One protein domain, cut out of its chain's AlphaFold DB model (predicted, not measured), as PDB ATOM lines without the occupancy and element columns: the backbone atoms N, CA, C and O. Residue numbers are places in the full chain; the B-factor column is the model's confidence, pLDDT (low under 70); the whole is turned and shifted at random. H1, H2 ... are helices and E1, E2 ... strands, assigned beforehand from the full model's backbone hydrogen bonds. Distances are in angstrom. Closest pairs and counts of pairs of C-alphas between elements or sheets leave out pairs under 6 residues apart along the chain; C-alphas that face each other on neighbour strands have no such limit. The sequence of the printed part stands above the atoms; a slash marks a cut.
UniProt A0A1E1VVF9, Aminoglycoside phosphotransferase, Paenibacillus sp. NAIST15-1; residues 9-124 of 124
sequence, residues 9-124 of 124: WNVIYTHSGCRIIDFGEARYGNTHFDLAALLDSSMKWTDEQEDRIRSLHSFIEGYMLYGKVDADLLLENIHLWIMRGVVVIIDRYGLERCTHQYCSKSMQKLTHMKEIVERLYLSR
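Overview. This is residues 9 to 124 of the 124 residues of the protein "Aminoglycoside phosphotransferase" of Paenibacillus sp. NAIST15-1 (UniProt A0A1E1VVF9). A long helical hairpin, H3 and H4, makes the longest axis of this model; H1 crosses H3 over its residues 73 to 81, and H2 stands at a steep angle by residues 116 to 120 of H4. A small two-stranded hairpin, E1 and E2, is set off from these helices on a long link; residues 13 to 18, at its turn, and 24 to 29, in the link, stick out. The printed part has 116 residues with two named strands and then four named helices, in the order E1, E2, H1, H2, H3, H4, and the two-stranded sheet, E1 - E2, is antiparallel. The class is mostly helix, with 76 residues in helices and 8 in strands. The whole is compact, with a radius of gyration of the C-alphas of 15.2 A and spans of 43 by 35 by 28 A.

Along the chain. The first strand, E1, holds residues 11 to 14 and begins with C-alpha 11 at (227.506, 161.608, 164.107). After a tight link, E2 holds residues 17 to 20. A long link of 11 residues runs to H1, residues 32 to 42, which measures 15.0 A from first to last C-alpha and begins with C-alpha 32 at (216.186, 171.684, 156.909). A short link of 6 residues leads to H2, residues 49 to 64, 22.4 A long, and another short link of 6 residues leads to H3, residues 71 to 93, 33.1 A long. A tight link of 3 residues joins it to H4, residues 97 to 122, the longest helix with 26 residues and 37.3 A. H4 ends with C-alpha 122 at (206.330, 165.511, 142.403).

Arrangement. E1 and E2 form a hairpin of antiparallel neighbour strands, with 150 degrees between their directions. The C-alphas of Val 11 and Ile 20 face each other at 4.9 A. Across the pair, N 12 and O 19 are within hydrogen-bond range at 2.8 A, and so are N 19 and O 12 at 2.9 A. E1 is apart from H1, H2, H3 and H4, and E2 is apart from H2, H3 and H4. H1 touches H3, and H3 touches H1 with residues 73 to 81 alone; the closest C-alphas, those of Ala 36 and Ile 78, are 4.9 A apart. These two run the same way at a steep tilt of 67 degrees, only just short of about perpendicular. H1 and H2 are close but not clearly touching, with the C-alphas of Leu 39 and Leu 56 closest at 7.2 A and a steep tilt of 42 degrees, opposite ways. H1 and H4 are near each other, with 6 pairs of C-alphas within 10 A. H2 only just touches H4, with 3 pairs of C-alphas within 8 A; H2 touches H4 with residues 53 to 57 alone, and H4 touches H2 with residues 116 to 120 alone; the closest C-alphas, those of Ile 53 and Ile 116, are 5.9 A apart. Their tilt is steep, 67 degrees, the same way. H2 and H3 are apart. H3 and H4 form a helical hairpin and touch at a shallow tilt of 4 degrees, opposite ways, with the C-alphas of Val 86 and Cys 103 closest at 5.7 A. In H1, H2, H3 and H4 every O i to N i+4 pair is within hydrogen-bond range.

Size, cuts and confidence. The two C-alphas farthest apart, those of Ser 16 and Glu 96, are 44.6 A from each other. Without residues 13 to 18 and 24 to 29, which stand free, the body has 104 residues and spans 42 by 31 by 24 A. The printed part has no cut, and its one long link is that from E2 to H1. The mean pLDDT of the printed part is 89.9, and residues 122 to 124, which close the chain, are under 70.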
ATOM      1  N   TRP A   9     230.264 163.167 159.748       95.50
ATOM      2  CA  TRP A   9     231.471 163.279 160.577       95.50
ATOM      3  C   TRP A   9     231.187 163.702 162.027       95.50
ATOM      4  O   TRP A   9     231.971 163.363 162.908       95.50
ATOM      5  N   ASN A  10     230.058 164.367 162.286       97.75
ATOM      6  CA  ASN A  10     229.616 164.802 163.618       97.75
ATOM      7  C   ASN A  10     228.595 163.841 164.254       97.75
ATOM      8  O   ASN A  10     227.982 164.144 165.282       97.75
ATOM      9  N   VAL A  11     228.426 162.655 163.659       95.81
ATOM     10  CA  VAL A  11     227.506 161.608 164.107       95.81
ATOM     11  C   VAL A  11     228.298 160.386 164.572       95.81
ATOM     12  O   VAL A  11     228.974 159.725 163.788       95.81
ATOM     13  N   ILE A  12     228.183 160.043 165.857       96.06
ATOM     14  CA  ILE A  12     228.834 158.869 166.449       96.06
ATOM     15  C   ILE A  12     227.808 157.757 166.651       96.06
ATOM     16  O   ILE A  12     226.879 157.872 167.455       96.06
ATOM     17  N   TYR A  13     228.033 156.634 165.972       92.94
ATOM     18  CA  TYR A  13     227.285 155.402 166.196       92.94
ATOM     19  C   TYR A  13     227.925 154.597 167.325       92.94
ATOM     20  O   TYR A  13     229.100 154.242 167.281       92.94
ATOM     21  N   THR A  14     227.129 154.294 168.341       93.12
ATOM     22  CA  THR A  14     227.517 153.469 169.487       93.12
ATOM     23  C   THR A  14     226.614 152.244 169.571       93.12
ATOM     24  O   THR A  14     225.526 152.215 168.993       93.12
ATOM     25  N   HIS A  15     227.001 151.260 170.382       90.56
ATOM     26  CA  HIS A  15     226.140 150.117 170.708       90.56
ATOM     27  C   HIS A  15     224.799 150.527 171.357       90.56
ATOM     28  O   HIS A  15     223.857 149.746 171.369       90.56
ATOM     29  N   SER A  16     224.709 151.744 171.908       90.25
ATOM     30  CA  SER A  16     223.513 152.301 172.560       90.25
ATOM     31  C   SER A  16     222.716 153.264 171.670       90.25
ATOM     32  O   SER A  16     221.845 153.987 172.157       90.25
ATOM     33  N   GLY A  17     223.037 153.315 170.375       90.81
ATOM     34  CA  GLY A  17     222.426 154.219 169.406       90.81
ATOM     35  C   GLY A  17     223.351 155.360 168.992       90.81
ATOM     36  O   GLY A  17     224.576 155.250 169.050       90.81
ATOM     37  N   CYS A  18     222.751 156.460 168.553       90.56
ATOM     38  CA  CYS A  18     223.445 157.588 167.943       90.56
ATOM     39  C   CYS A  18     223.716 158.719 168.956       90.56
ATOM     40  O   CYS A  18     222.925 158.950 169.879       90.56
ATOM     41  N   ARG A  19     224.843 159.421 168.795       95.06
ATOM     42  CA  ARG A  19     225.199 160.654 169.511       95.06
ATOM     43  C   ARG A  19     225.667 161.705 168.506       95.06
ATOM     44  O   ARG A  19     226.348 161.367 167.545       95.06
ATOM     45  N   ILE A  20     225.317 162.962 168.757       96.00
ATOM     46  CA  ILE A  20     225.753 164.121 167.969       96.00
ATOM     47  C   ILE A  20     226.800 164.876 168.788       96.00
ATOM     48  O   ILE A  20     226.633 165.018 170.003       96.00
ATOM     49  N   ILE A  21     227.874 165.319 168.141       97.44
ATOM     50  CA  ILE A  21     229.000 166.031 168.758       97.44
ATOM     51  C   ILE A  21     229.358 167.289 167.962       97.44
ATOM     52  O   ILE A  21     228.913 167.428 166.838       97.44
ATOM     53  N   ASP A  22     230.224 168.137 168.525       97.44
ATOM     54  CA  ASP A  22     230.766 169.347 167.880       97.44
ATOM     55  C   ASP A  22     229.742 170.467 167.608       97.44
ATOM     56  O   ASP A  22     229.544 170.957 166.499       97.44
ATOM     57  N   PHE A  23     229.108 170.941 168.682       97.81
ATOM     58  CA  PHE A  23     228.105 172.012 168.644       97.81
ATOM     59  C   PHE A  23     228.689 173.429 168.461       97.81
ATOM     60  O   PHE A  23     227.997 174.404 168.749       97.81
ATOM     61  N   GLY A  24     229.943 173.577 168.013       97.69
ATOM     62  CA  GLY A  24     230.600 174.886 167.876       97.69
ATOM     63  C   GLY A  24     229.879 175.851 166.926       97.69
ATOM     64  O   GLY A  24     229.903 177.060 167.133       97.69
ATOM     65  N   GLU A  25     229.168 175.308 165.935       96.88
ATOM     66  CA  GLU A  25     228.424 176.064 164.920       96.88
ATOM     67  C   GLU A  25     226.920 176.215 165.238       96.88
ATOM     68  O   GLU A  25     226.172 176.836 164.465       96.88
ATOM     69  N   ALA A  26     226.464 175.653 166.365       98.00
ATOM     70  CA  ALA A  26     225.050 175.548 166.699       98.00
ATOM     71  C   ALA A  26     224.393 176.921 166.901       98.00
ATOM     72  O   ALA A  26     224.922 177.810 167.570       98.00
ATOM     73  N   ARG A  27     223.198 177.101 166.329       97.31
ATOM     74  CA  ARG A  27     222.483 178.389 166.321       97.31
ATOM     75  C   ARG A  27     220.983 178.233 166.088       97.31
ATOM     76  O   ARG A  27     220.475 177.141 165.841       97.31
ATOM     77  N   TYR A  28     220.232 179.329 166.159       97.75
ATOM     78  CA  TYR A  28     218.852 179.343 165.666       97.75
ATOM     79  C   TYR A  28     218.843 179.401 164.137       97.75
ATOM     80  O   TYR A  28     219.606 180.146 163.531       97.75
ATOM     81  N   GLY A  29     217.989 178.591 163.519       95.38
ATOM     82  CA  GLY A  29     217.913 178.456 162.071       95.38
ATOM     83  C   GLY A  29     216.868 177.427 161.661       95.38
ATOM     84  O   GLY A  29     216.178 176.853 162.512       95.38
ATOM     85  N   ASN A  30     216.759 177.213 160.353       95.69
ATOM     86  CA  ASN A  30     215.833 176.256 159.766       95.69
ATOM     87  C   ASN A  30     216.398 174.829 159.876       95.69
ATOM     88  O   ASN A  30     217.507 174.570 159.417       95.69
ATOM     89  N   THR A  31     215.639 173.894 160.456       94.50
ATOM     90  CA  THR A  31     216.061 172.492 160.655       94.50
ATOM     91  C   THR A  31     216.385 171.759 159.357       94.50
ATOM     92  O   THR A  31     217.158 170.806 159.371       94.50
ATOM     93  N   HIS A  32     215.850 172.224 158.224       94.94
ATOM     94  CA  HIS A  32     216.186 171.684 156.909       94.94
ATOM     95  C   HIS A  32     217.666 171.883 156.547       94.94
ATOM     96  O   HIS A  32     218.184 171.142 155.720       94.94
ATOM     97  N   PHE A  33     218.367 172.829 157.181       96.75
ATOM     98  CA  PHE A  33     219.808 173.014 157.002       96.75
ATOM     99  C   PHE A  33     220.620 171.833 157.550       96.75
ATOM    100  O   PHE A  33     221.516 171.330 156.876       96.75
ATOM    101  N   ASP A  34     220.269 171.341 158.740       95.62
ATOM    102  CA  ASP A  34     220.889 170.140 159.316       95.62
ATOM    103  C   ASP A  34     220.532 168.891 158.506       95.62
ATOM    104  O   ASP A  34     221.378 168.028 158.277       95.62
ATOM    105  N   LEU A  35     219.288 168.821 158.023       93.19
ATOM    106  CA  LEU A  35     218.851 167.761 157.122       93.19
ATOM    107  C   LEU A  35     219.680 167.766 155.829       93.19
ATOM    108  O   LEU A  35     220.209 166.729 155.448       93.19
ATOM    109  N   ALA A  36     219.866 168.923 155.191       94.19
ATOM    110  CA  ALA A  36     220.695 169.061 153.997       94.19
ATOM    111  C   ALA A  36     222.138 168.571 154.217       94.19
ATOM    112  O   ALA A  36     222.669 167.838 153.379       94.19
ATOM    113  N   ALA A  37     222.744 168.917 155.358       95.44
ATOM    114  CA  ALA A  37     224.090 168.478 155.720       95.44
ATOM    115  C   ALA A  37     224.189 166.952 155.891       95.44
ATOM    116  O   ALA A  37     225.097 166.318 155.337       95.44
ATOM    117  N   LEU A  38     223.235 166.339 156.601       93.06
ATOM    118  CA  LEU A  38     223.173 164.883 156.770       93.06
ATOM    119  C   LEU A  38     222.988 164.171 155.430       93.06
ATOM    120  O   LEU A  38     223.648 163.166 155.171       93.06
ATOM    121  N   LEU A  39     222.129 164.694 154.559       89.75
ATOM    122  CA  LEU A  39     221.871 164.100 153.250       89.75
ATOM    123  C   LEU A  39     223.106 164.141 152.345       89.75
ATOM    124  O   LEU A  39     223.513 163.105 151.829       89.75
ATOM    125  N   ASP A  40     223.747 165.302 152.188       91.06
ATOM    126  CA  ASP A  40     224.928 165.432 151.320       91.06
ATOM    127  C   ASP A  40     226.087 164.535 151.782       91.06
ATOM    128  O   ASP A  40     226.782 163.931 150.958       91.06
ATOM    129  N   SER A  41     226.269 164.416 153.100       91.50
ATOM    130  CA  SER A  41     227.369 163.658 153.701       91.50
ATOM    131  C   SER A  41     227.105 162.154 153.855       91.50
ATOM    132  O   SER A  41     228.063 161.384 153.912       91.50
ATOM    133  N   SER A  42     225.844 161.716 153.905       86.31
ATOM    134  CA  SER A  42     225.472 160.289 153.955       86.31
ATOM    135  C   SER A  42     225.307 159.659 152.573       86.31
ATOM    136  O   SER A  42     225.453 158.442 152.427       86.31
ATOM    137  N   MET A  43     225.035 160.465 151.546       83.75
ATOM    138  CA  MET A  43     224.881 159.977 150.183       83.75
ATOM    139  C   MET A  43     226.203 159.473 149.597       83.75
ATOM    140  O   MET A  43     227.203 160.188 149.492       83.75
ATOM    141  N   LYS A  44     226.173 158.236 149.101       82.50
ATOM    142  CA  LYS A  44     227.235 157.676 148.266       82.50
ATOM    143  C   LYS A  44     227.066 158.163 146.832       82.50
ATOM    144  O   LYS A  44     226.308 157.623 146.031       82.50
ATOM    145  N   TRP A  45     227.803 159.214 146.500       78.50
ATOM    146  CA  TRP A  45     227.755 159.871 145.191       78.50
ATOM    147  C   TRP A  45     228.249 159.009 144.016       78.50
ATOM    148  O   TRP A  45     228.080 159.401 142.866       78.50
ATOM    149  N   THR A  46     228.839 157.845 144.296       78.56
ATOM    150  CA  THR A  46     229.321 156.869 143.308       78.56
ATOM    151  C   THR A  46     228.286 155.826 142.900       78.56
ATOM    152  O   THR A  46     228.516 155.130 141.917       78.56
ATOM    153  N   ASP A  47     227.189 155.691 143.649       79.44
ATOM    154  CA  ASP A  47     226.193 154.635 143.428       79.44
ATOM    155  C   ASP A  47     225.306 154.957 142.210       79.44
ATOM    156  O   ASP A  47     225.427 156.020 141.597       79.44
ATOM    157  N   GLU A  48     224.398 154.066 141.821       82.56
ATOM    158  CA  GLU A  48     223.422 154.383 140.775       82.56
ATOM    159  C   GLU A  48     222.386 155.409 141.268       82.56
ATOM    160  O   GLU A  48     222.134 155.562 142.466       82.56
ATOM    161  N   GLN A  49     221.769 156.156 140.344       78.75
ATOM    162  CA  GLN A  49     220.805 157.205 140.706       78.75
ATOM    163  C   GLN A  49     219.608 156.658 141.493       78.75
ATOM    164  O   GLN A  49     219.148 157.312 142.426       78.75
ATOM    165  N   GLU A  50     219.135 155.461 141.153       80.50
ATOM    166  CA  GLU A  50     217.977 154.850 141.806       80.50
ATOM    167  C   GLU A  50     218.288 154.412 143.249       80.50
ATOM    168  O   GLU A  50     217.464 154.583 144.149       80.50
ATOM    169  N   ASP A  51     219.512 153.948 143.517       82.69
ATOM    170  CA  ASP A  51     219.956 153.617 144.876       82.69
ATOM    171  C   ASP A  51     220.099 154.865 145.750       82.69
ATOM    172  O   ASP A  51     219.743 154.852 146.935       82.69
ATOM    173  N   ARG A  52     220.534 155.983 145.154       81.81
ATOM    174  CA  ARG A  52     220.541 157.291 145.821       81.81
ATOM    175  C   ARG A  52     219.131 157.759 146.173       81.81
ATOM    176  O   ARG A  52     218.918 158.195 147.302       81.81
ATOM    177  N   ILE A  53     218.175 157.641 145.248       81.50
ATOM    178  CA  ILE A  53     216.765 157.995 145.487       81.50
ATOM    179  C   ILE A  53     216.195 157.163 146.634       81.50
ATOM    180  O   ILE A  53     215.614 157.718 147.562       81.50
ATOM    181  N   ARG A  54     216.411 155.845 146.617       82.69
ATOM    182  CA  ARG A  54     215.924 154.933 147.661       82.69
ATOM    183  C   ARG A  54     216.515 155.237 149.034       82.69
ATOM    184  O   ARG A  54     215.795 155.242 150.033       82.69
ATOM    185  N   SER A  55     217.821 155.497 149.080       79.56
ATOM    186  CA  SER A  55     218.518 155.873 150.311       79.56
ATOM    187  C   SER A  55     217.986 157.197 150.858       79.56
ATOM    188  O   SER A  55     217.684 157.286 152.047       79.56
ATOM    189  N   LEU A  56     217.793 158.196 149.985       81.38
ATOM    190  CA  LEU A  56     217.222 159.482 150.372       81.38
ATOM    191  C   LEU A  56     215.786 159.331 150.889       81.38
ATOM    192  O   LEU A  56     215.463 159.864 151.946       81.38
ATOM    193  N   HIS A  57     214.944 158.579 150.178       84.00
ATOM    194  CA  HIS A  57     213.563 158.326 150.581       84.00
ATOM    195  C   HIS A  57     213.498 157.703 151.977       84.00
ATOM    196  O   HIS A  57     212.818 158.225 152.855       84.00
ATOM    197  N   SER A  58     214.284 156.647 152.208       85.12
ATOM    198  CA  SER A  58     214.320 155.936 153.493       85.12
ATOM    199  C   SER A  58     214.774 156.852 154.636       85.12
ATOM    200  O   SER A  58     214.248 156.788 155.748       85.12
ATOM    201  N   PHE A  59     215.742 157.732 154.364       84.31
ATOM    202  CA  PHE A  59     216.213 158.717 155.330       84.31
ATOM    203  C   PHE A  59     215.126 159.749 155.674       84.31
ATOM    204  O   PHE A  59     214.866 160.008 156.851       84.31
ATOM    205  N   ILE A  60     214.476 160.326 154.657       85.44
ATOM    206  CA  ILE A  60     213.411 161.322 154.827       85.44
ATOM    207  C   ILE A  60     212.223 160.711 155.579       85.44
ATOM    208  O   ILE A  60     211.723 161.335 156.513       85.44
ATOM    209  N   GLU A  61     211.804 159.490 155.238       87.19
ATOM    210  CA  GLU A  61     210.750 158.771 155.966       87.19
ATOM    211  C   GLU A  61     211.095 158.598 157.446       87.19
ATOM    212  O   GLU A  61     210.269 158.902 158.305       87.19
ATOM    213  N   GLY A  62     212.332 158.200 157.755       87.62
ATOM    214  CA  GLY A  62     212.808 158.105 159.133       87.62
ATOM    215  C   GLY A  62     212.784 159.448 159.872       87.62
ATOM    216  O   GLY A  62     212.365 159.508 161.029       87.62
ATOM    217  N   TYR A  63     213.181 160.538 159.211       86.25
ATOM    218  CA  TYR A  63     213.144 161.882 159.796       86.25
ATOM    219  C   TYR A  63     211.707 162.367 160.049       86.25
ATOM    220  O   TYR A  63     211.421 162.951 161.095       86.25
ATOM    221  N   MET A  64     210.777 162.083 159.130       87.62
ATOM    222  CA  MET A  64     209.364 162.469 159.244       87.62
ATOM    223  C   MET A  64     208.626 161.793 160.412       87.62
ATOM    224  O   MET A  64     207.554 162.256 160.794       87.62
ATOM    225  N   LEU A  65     209.197 160.751 161.030       88.56
ATOM    226  CA  LEU A  65     208.660 160.175 162.272       88.56
ATOM    227  C   LEU A  65     208.728 161.150 163.459       88.56
ATOM    228  O   LEU A  65     207.947 161.024 164.400       88.56
ATOM    229  N   TYR A  66     209.653 162.111 163.422       86.00
ATOM    230  CA  TYR A  66     209.922 163.037 164.530       86.00
ATOM    231  C   TYR A  66     209.889 164.513 164.113       86.00
ATOM    232  O   TYR A  66     209.786 165.394 164.968       86.00
ATOM    233  N   GLY A  67     209.981 164.794 162.814       85.00
ATOM    234  CA  GLY A  67     210.004 166.137 162.251       85.00
ATOM    235  C   GLY A  67     209.042 166.308 161.080       85.00
ATOM    236  O   GLY A  67     208.290 165.412 160.709       85.00
ATOM    237  N   LYS A  68     209.076 167.497 160.478       88.38
ATOM    238  CA  LYS A  68     208.392 167.791 159.217       88.38
ATOM    239  C   LYS A  68     209.433 168.111 158.161       88.38
ATOM    240  O   LYS A  68     210.417 168.781 158.472       88.38
ATOM    241  N   VAL A  69     209.191 167.638 156.944       90.69
ATOM    242  CA  VAL A  69     209.999 167.976 155.775       90.69
ATOM    243  C   VAL A  69     209.100 168.676 154.774       90.69
ATOM    244  O   VAL A  69     208.100 168.113 154.332       90.69
ATOM    245  N   ASP A  70     209.463 169.907 154.460       91.75
ATOM    246  CA  ASP A  70     208.903 170.695 153.377       91.75
ATOM    247  C   ASP A  70     209.907 170.672 152.219       91.75
ATOM    248  O   ASP A  70     211.099 170.913 152.422       91.75
ATOM    249  N   ALA A  71     209.443 170.300 151.026       89.31
ATOM    250  CA  ALA A  71     210.322 170.082 149.882       89.31
ATOM    251  C   ALA A  71     210.991 171.381 149.412       89.31
ATOM    252  O   ALA A  71     212.184 171.370 149.106       89.31
ATOM    253  N   ASP A  72     210.259 172.495 149.419       92.31
ATOM    254  CA  ASP A  72     210.772 173.791 148.980       92.31
ATOM    255  C   ASP A  72     211.818 174.306 149.971       92.31
ATOM    256  O   ASP A  72     212.922 174.692 149.574       92.31
ATOM    257  N   LEU A  73     211.532 174.209 151.276       94.81
ATOM    258  CA  LEU A  73     212.505 174.554 152.315       94.81
ATOM    259  C   LEU A  73     213.723 173.627 152.289       94.81
ATOM    260  O   LEU A  73     214.841 174.080 152.539       94.81
ATOM    261  N   LEU A  74     213.545 172.337 151.997       93.06
ATOM    262  CA  LEU A  74     214.661 171.404 151.862       93.06
ATOM    263  C   LEU A  74     215.563 171.788 150.686       93.06
ATOM    264  O   LEU A  74     216.778 171.863 150.861       93.06
ATOM    265  N   LEU A  75     214.988 172.073 149.516       93.44
ATOM    266  CA  LEU A  75     215.734 172.505 148.333       93.44
ATOM    267  C   LEU A  75     216.504 173.803 148.587       93.44
ATOM    268  O   LEU A  75     217.691 173.888 148.263       93.44
ATOM    269  N   GLU A  76     215.858 174.791 149.212       96.12
ATOM    270  CA  GLU A  76     216.505 176.043 149.608       96.12
ATOM    271  C   GLU A  76     217.698 175.777 150.537       96.12
ATOM    272  O   GLU A  76     218.799 176.285 150.324       96.12
ATOM    273  N   ASN A  77     217.521 174.926 151.548       96.50
ATOM    274  CA  ASN A  77     218.571 174.658 152.525       96.50
ATOM    275  C   ASN A  77     219.702 173.770 151.977       96.50
ATOM    276  O   ASN A  77     220.851 173.960 152.373       96.50
ATOM    277  N   ILE A  78     219.426 172.876 151.022       95.00
ATOM    278  CA  ILE A  78     220.456 172.159 150.250       95.00
ATOM    279  C   ILE A  78     221.310 173.146 149.458       95.00
ATOM    280  O   ILE A  78     222.540 173.059 149.480       95.00
ATOM    281  N   HIS A  79     220.674 174.117 148.799       96.50
ATOM    282  CA  HIS A  79     221.390 175.172 148.095       96.50
ATOM    283  C   HIS A  79     222.297 175.953 149.052       96.50
ATOM    284  O   HIS A  79     223.491 176.100 148.785       96.50
ATOM    285  N   LEU A  80     221.763 176.400 150.194       97.25
ATOM    286  CA  LEU A  80     222.532 177.135 151.202       97.25
ATOM    287  C   LEU A  80     223.712 176.318 151.748       97.25
ATOM    288  O   LEU A  80     224.812 176.855 151.879       97.25
ATOM    289  N   TRP A  81     223.512 175.030 152.039       97.12
ATOM    290  CA  TRP A  81     224.562 174.133 152.527       97.12
ATOM    291  C   TRP A  81     225.721 174.010 151.530       97.12
ATOM    292  O   TRP A  81     226.886 174.213 151.885       97.12
ATOM    293  N   ILE A  82     225.404 173.747 150.260       95.81
ATOM    294  CA  ILE A  82     226.409 173.580 149.206       95.81
ATOM    295  C   ILE A  82     227.129 174.905 148.926       95.81
ATOM    296  O   ILE A  82     228.359 174.934 148.829       95.81
ATOM    297  N   MET A  83     226.387 176.014 148.842       96.44
ATOM    298  CA  MET A  83     226.966 177.337 148.605       96.44
ATOM    299  C   MET A  83     227.866 177.793 149.752       96.44
ATOM    300  O   MET A  83     228.924 178.361 149.485       96.44
ATOM    301  N   ARG A  84     227.517 177.488 151.012       95.44
ATOM    302  CA  ARG A  84     228.405 177.714 152.165       95.44
ATOM    303  C   ARG A  84     229.763 177.051 151.932       95.44
ATOM    304  O   ARG A  84     230.786 177.718 152.060       95.44
ATOM    305  N   GLY A  85     229.782 175.769 151.560       93.69
ATOM    306  CA  GLY A  85     231.027 175.037 151.300       93.69
ATOM    307  C   GLY A  85     231.848 175.648 150.160       93.69
ATOM    308  O   GLY A  85     233.058 175.826 150.286       93.69
ATOM    309  N   VAL A  86     231.187 176.036 149.069       95.69
ATOM    310  CA  VAL A  86     231.822 176.699 147.916       95.69
ATOM    311  C   VAL A  86     232.477 178.019 148.318       95.69
ATOM    312  O   VAL A  86     233.656 178.222 148.031       95.69
ATOM    313  N   VAL A  87     231.745 178.894 149.012       95.75
ATOM    314  CA  VAL A  87     232.251 180.206 149.439       95.75
ATOM    315  C   VAL A  87     233.438 180.051 150.384       95.75
ATOM    316  O   VAL A  87     234.444 180.721 150.184       95.75
ATOM    317  N   VAL A  88     233.374 179.132 151.353       94.81
ATOM    318  CA  VAL A  88     234.481 178.884 152.296       94.81
ATOM    319  C   VAL A  88     235.750 178.418 151.579       94.81
ATOM    320  O   VAL A  88     236.847 178.857 151.918       94.81
ATOM    321  N   ILE A  89     235.627 177.539 150.581       94.94
ATOM    322  CA  ILE A  89     236.791 177.064 149.819       94.94
ATOM    323  C   ILE A  89     237.375 178.184 148.948       94.94
ATOM    324  O   ILE A  89     238.597 178.313 148.882       94.94
ATOM    325  N   ILE A  90     236.537 179.009 148.313       95.62
ATOM    326  CA  ILE A  90     237.005 180.161 147.526       95.62
ATOM    327  C   ILE A  90     237.690 181.195 148.424       95.62
ATOM    328  O   ILE A  90     238.764 181.671 148.075       95.62
ATOM    329  N   ASP A  91     237.101 181.519 149.572       95.62
ATOM    330  CA  ASP A  91     237.663 182.467 150.537       95.62
ATOM    331  C   ASP A  91     239.034 182.002 151.049       95.62
ATOM    332  O   ASP A  91     239.992 182.771 151.087       95.62
ATOM    333  N   ARG A  92     239.165 180.708 151.359       94.62
ATOM    334  CA  ARG A  92     240.394 180.150 151.933       94.62
ATOM    335  C   ARG A  92     241.516 179.925 150.918       94.62
ATOM    336  O   ARG A  92     242.683 180.039 151.284       94.62
ATOM    337  N   TYR A  93     241.183 179.544 149.686       93.81
ATOM    338  CA  TYR A  93     242.168 179.063 148.708       93.81
ATOM    339  C   TYR A  93     242.181 179.849 147.393       93.81
ATOM    340  O   TYR A  93     242.974 179.541 146.507       93.81
ATOM    341  N   GLY A  94     241.308 180.843 147.230       92.19
ATOM    342  CA  GLY A  94     241.140 181.556 145.970       92.19
ATOM    343  C   GLY A  94     240.608 180.670 144.836       92.19
ATOM    344  O   GLY A  94     240.247 179.502 145.014       92.19
ATOM    345  N   LEU A  95     240.552 181.236 143.628       88.62
ATOM    346  CA  LEU A  95     240.072 180.556 142.420       88.62
ATOM    347  C   LEU A  95     241.214 179.884 141.654       88.62
ATOM    348  O   LEU A  95     241.590 180.292 140.558       88.62
ATOM    349  N   GLU A  96     241.745 178.817 142.236       90.56
ATOM    350  CA  GLU A  96     242.723 177.950 141.581       90.56
ATOM    351  C   GLU A  96     242.067 176.716 140.942       90.56
ATOM    352  O   GLU A  96     240.887 176.420 141.152       90.56
ATOM    353  N   ARG A  97     242.842 175.938 140.174       86.06
ATOM    354  CA  ARG A  97     242.348 174.738 139.473       86.06
ATOM    355  C   ARG A  97     241.659 173.743 140.415       86.06
ATOM    356  O   ARG A  97     240.607 173.209 140.065       86.06
ATOM    357  N   CYS A  98     242.227 173.491 141.594       88.06
ATOM    358  CA  CYS A  98     241.646 172.577 142.582       88.06
ATOM    359  C   CYS A  98     240.323 173.117 143.147       88.06
ATOM    360  O   CYS A  98     239.333 172.385 143.192       88.06
ATOM    361  N   THR A  99     240.271 174.409 143.487       91.88
ATOM    362  CA  THR A  99     239.044 175.083 143.933       91.88
ATOM    363  C   THR A  99     237.961 175.033 142.859       91.88
ATOM    364  O   THR A  99     236.818 174.691 143.153       91.88
ATOM    365  N   HIS A 100     238.309 175.274 141.592       92.50
ATOM    366  CA  HIS A 100     237.366 175.190 140.478       92.50
ATOM    367  C   HIS A 100     236.769 173.782 140.330       92.50
ATOM    368  O   HIS A 100     235.565 173.631 140.109       92.50
ATOM    369  N   GLN A 101     237.589 172.735 140.473       92.94
ATOM    370  CA  GLN A 101     237.117 171.348 140.439       92.94
ATOM    371  C   GLN A 101     236.171 171.036 141.602       92.94
ATOM    372  O   GLN A 101     235.143 170.396 141.385       92.94
ATOM    373  N   TYR A 102     236.491 171.501 142.814       92.56
ATOM    374  CA  TYR A 102     235.600 171.371 143.966       92.56
ATOM    375  C   TYR A 102     234.263 172.072 143.706       92.56
ATOM    376  O   TYR A 102     233.218 171.438 143.803       92.56
ATOM    377  N   CYS A 103     234.292 173.335 143.270       94.31
ATOM    378  CA  CYS A 103     233.087 174.109 142.966       94.31
ATOM    379  C   CYS A 103     232.228 173.428 141.896       94.31
ATOM    380  O   CYS A 103     231.019 173.305 142.063       94.31
ATOM    381  N   SER A 104     232.851 172.918 140.831       93.75
ATOM    382  CA  SER A 104     232.150 172.204 139.755       93.75
ATOM    383  C   SER A 104     231.451 170.942 140.270       93.75
ATOM    384  O   SER A 104     230.286 170.711 139.953       93.75
ATOM    385  N   LYS A 105     232.126 170.147 141.112       92.62
ATOM    386  CA  LYS A 105     231.523 168.967 141.754       92.62
ATOM    387  C   LYS A 105     230.386 169.353 142.699       92.62
ATOM    388  O   LYS A 105     229.354 168.694 142.696       92.62
ATOM    389  N   SER A 106     230.547 170.426 143.469       94.00
ATOM    390  CA  SER A 106     229.507 170.955 144.356       94.00
ATOM    391  C   SER A 106     228.266 171.404 143.576       94.00
ATOM    392  O   SER A 106     227.150 171.068 143.963       94.00
ATOM    393  N   MET A 107     228.439 172.067 142.427       93.94
ATOM    394  CA  MET A 107     227.315 172.437 141.558       93.94
ATOM    395  C   MET A 107     226.630 171.213 140.944       93.94
ATOM    396  O   MET A 107     225.405 171.150 140.905       93.94
ATOM    397  N   GLN A 108     227.397 170.204 140.520       92.00
ATOM    398  CA  GLN A 108     226.822 168.942 140.044       92.00
ATOM    399  C   GLN A 108     226.015 168.243 141.141       92.00
ATOM    400  O   GLN A 108     224.918 167.760 140.872       92.00
ATOM    401  N   LYS A 109     226.526 168.192 142.377       89.69
ATOM    402  CA  LYS A 109     225.785 167.644 143.520       89.69
ATOM    403  C   LYS A 109     224.462 168.372 143.727       89.69
ATOM    404  O   LYS A 109     223.442 167.707 143.852       89.69
ATOM    405  N   LEU A 110     224.470 169.706 143.704       92.38
ATOM    406  CA  LEU A 110     223.261 170.517 143.860       92.38
ATOM    407  C   LEU A 110     222.195 170.155 142.819       92.38
ATOM    408  O   LEU A 110     221.050 169.906 143.190       92.38
ATOM    409  N   THR A 111     222.573 170.068 141.539       91.44
ATOM    410  CA  THR A 111     221.650 169.666 140.467       91.44
ATOM    411  C   THR A 111     221.067 168.279 140.724       91.44
ATOM    412  O   THR A 111     219.851 168.114 140.697       91.44
ATOM    413  N   HIS A 112     221.906 167.296 141.060       88.69
ATOM    414  CA  HIS A 112     221.428 165.943 141.340       88.69
ATOM    415  C   HIS A 112     220.525 165.881 142.578       88.69
ATOM    416  O   HIS A 112     219.514 165.190 142.547       88.69
ATOM    417  N   MET A 113     220.848 166.584 143.670       88.75
ATOM    418  CA  MET A 113     219.970 166.618 144.848       88.75
ATOM    419  C   MET A 113     218.614 167.214 144.497       88.75
ATOM    420  O   MET A 113     217.594 166.683 144.930       88.75
ATOM    421  N   LYS A 114     218.602 168.280 143.689       89.31
ATOM    422  CA  LYS A 114     217.367 168.902 143.224       89.31
ATOM    423  C   LYS A 114     216.502 167.914 142.447       89.31
ATOM    424  O   LYS A 114     215.349 167.728 142.814       89.31
ATOM    425  N   GLU A 115     217.073 167.215 141.468       88.69
ATOM    426  CA  GLU A 115     216.357 166.187 140.697       88.69
ATOM    427  C   GLU A 115     215.793 165.073 141.589       88.69
ATOM    428  O   GLU A 115     214.668 164.615 141.390       88.69
ATOM    429  N   ILE A 116     216.569 164.620 142.579       85.81
ATOM    430  CA  ILE A 116     216.140 163.556 143.489       85.81
ATOM    431  C   ILE A 116     214.977 164.052 144.362       85.81
ATOM    432  O   ILE A 116     213.963 163.363 144.452       85.81
ATOM    433  N   VAL A 117     215.081 165.235 144.975       87.06
ATOM    434  CA  VAL A 117     214.005 165.797 145.811       87.06
ATOM    435  C   VAL A 117     212.752 166.061 144.972       87.06
ATOM    436  O   VAL A 117     211.666 165.641 145.358       87.06
ATOM    437  N   GLU A 118     212.885 166.655 143.788       87.00
ATOM    438  CA  GLU A 118     211.763 166.853 142.864       87.00
ATOM    439  C   GLU A 118     211.082 165.523 142.517       87.00
ATOM    440  O   GLU A 118     209.862 165.421 142.615       87.00
ATOM    441  N   ARG A 119     211.840 164.461 142.208       84.31
ATOM    442  CA  ARG A 119     211.263 163.129 141.952       84.31
ATOM    443  C   ARG A 119     210.525 162.557 143.160       84.31
ATOM    444  O   ARG A 119     209.497 161.918 142.958       84.31
ATOM    445  N   LEU A 120     211.016 162.764 144.382       80.56
ATOM    446  CA  LEU A 120     210.377 162.250 145.599       80.56
ATOM    447  C   LEU A 120     209.063 162.963 145.945       80.56
ATOM    448  O   LEU A 120     208.181 162.348 146.541       80.56
ATOM    449  N   TYR A 121     208.928 164.240 145.582       78.56
ATOM    450  CA  TYR A 121     207.789 165.069 145.990       78.56
ATOM    451  C   TYR A 121     206.812 165.422 144.854       78.56
ATOM    452  O   TYR A 121     205.658 165.715 145.150       78.56
ATOM    453  N   LEU A 122     207.210 165.333 143.575       65.75
ATOM    454  CA  LEU A 122     206.330 165.511 142.403       65.75
ATOM    455  C   LEU A 122     205.663 164.211 141.921       65.75
ATOM    456  O   LEU A 122     204.832 164.249 141.019       65.75
ATOM    457  N   SER A 123     206.019 163.056 142.488       54.66
ATOM    458  CA  SER A 123     205.360 161.769 142.204       54.66
ATOM    459  C   SER A 123     204.147 161.487 143.111       54.66
ATOM    460  O   SER A 123     203.697 160.344 143.201       54.66
ATOM    461  N   ARG A 124     203.604 162.527 143.764       46.50
ATOM    462  CA  ARG A 124     202.362 162.494 144.550       46.50
ATOM    463  C   ARG A 124     201.211 163.180 143.830       46.50
ATOM    464  O   ARG A 124     201.443 164.270 143.268       46.50
TER     465      ARG A 124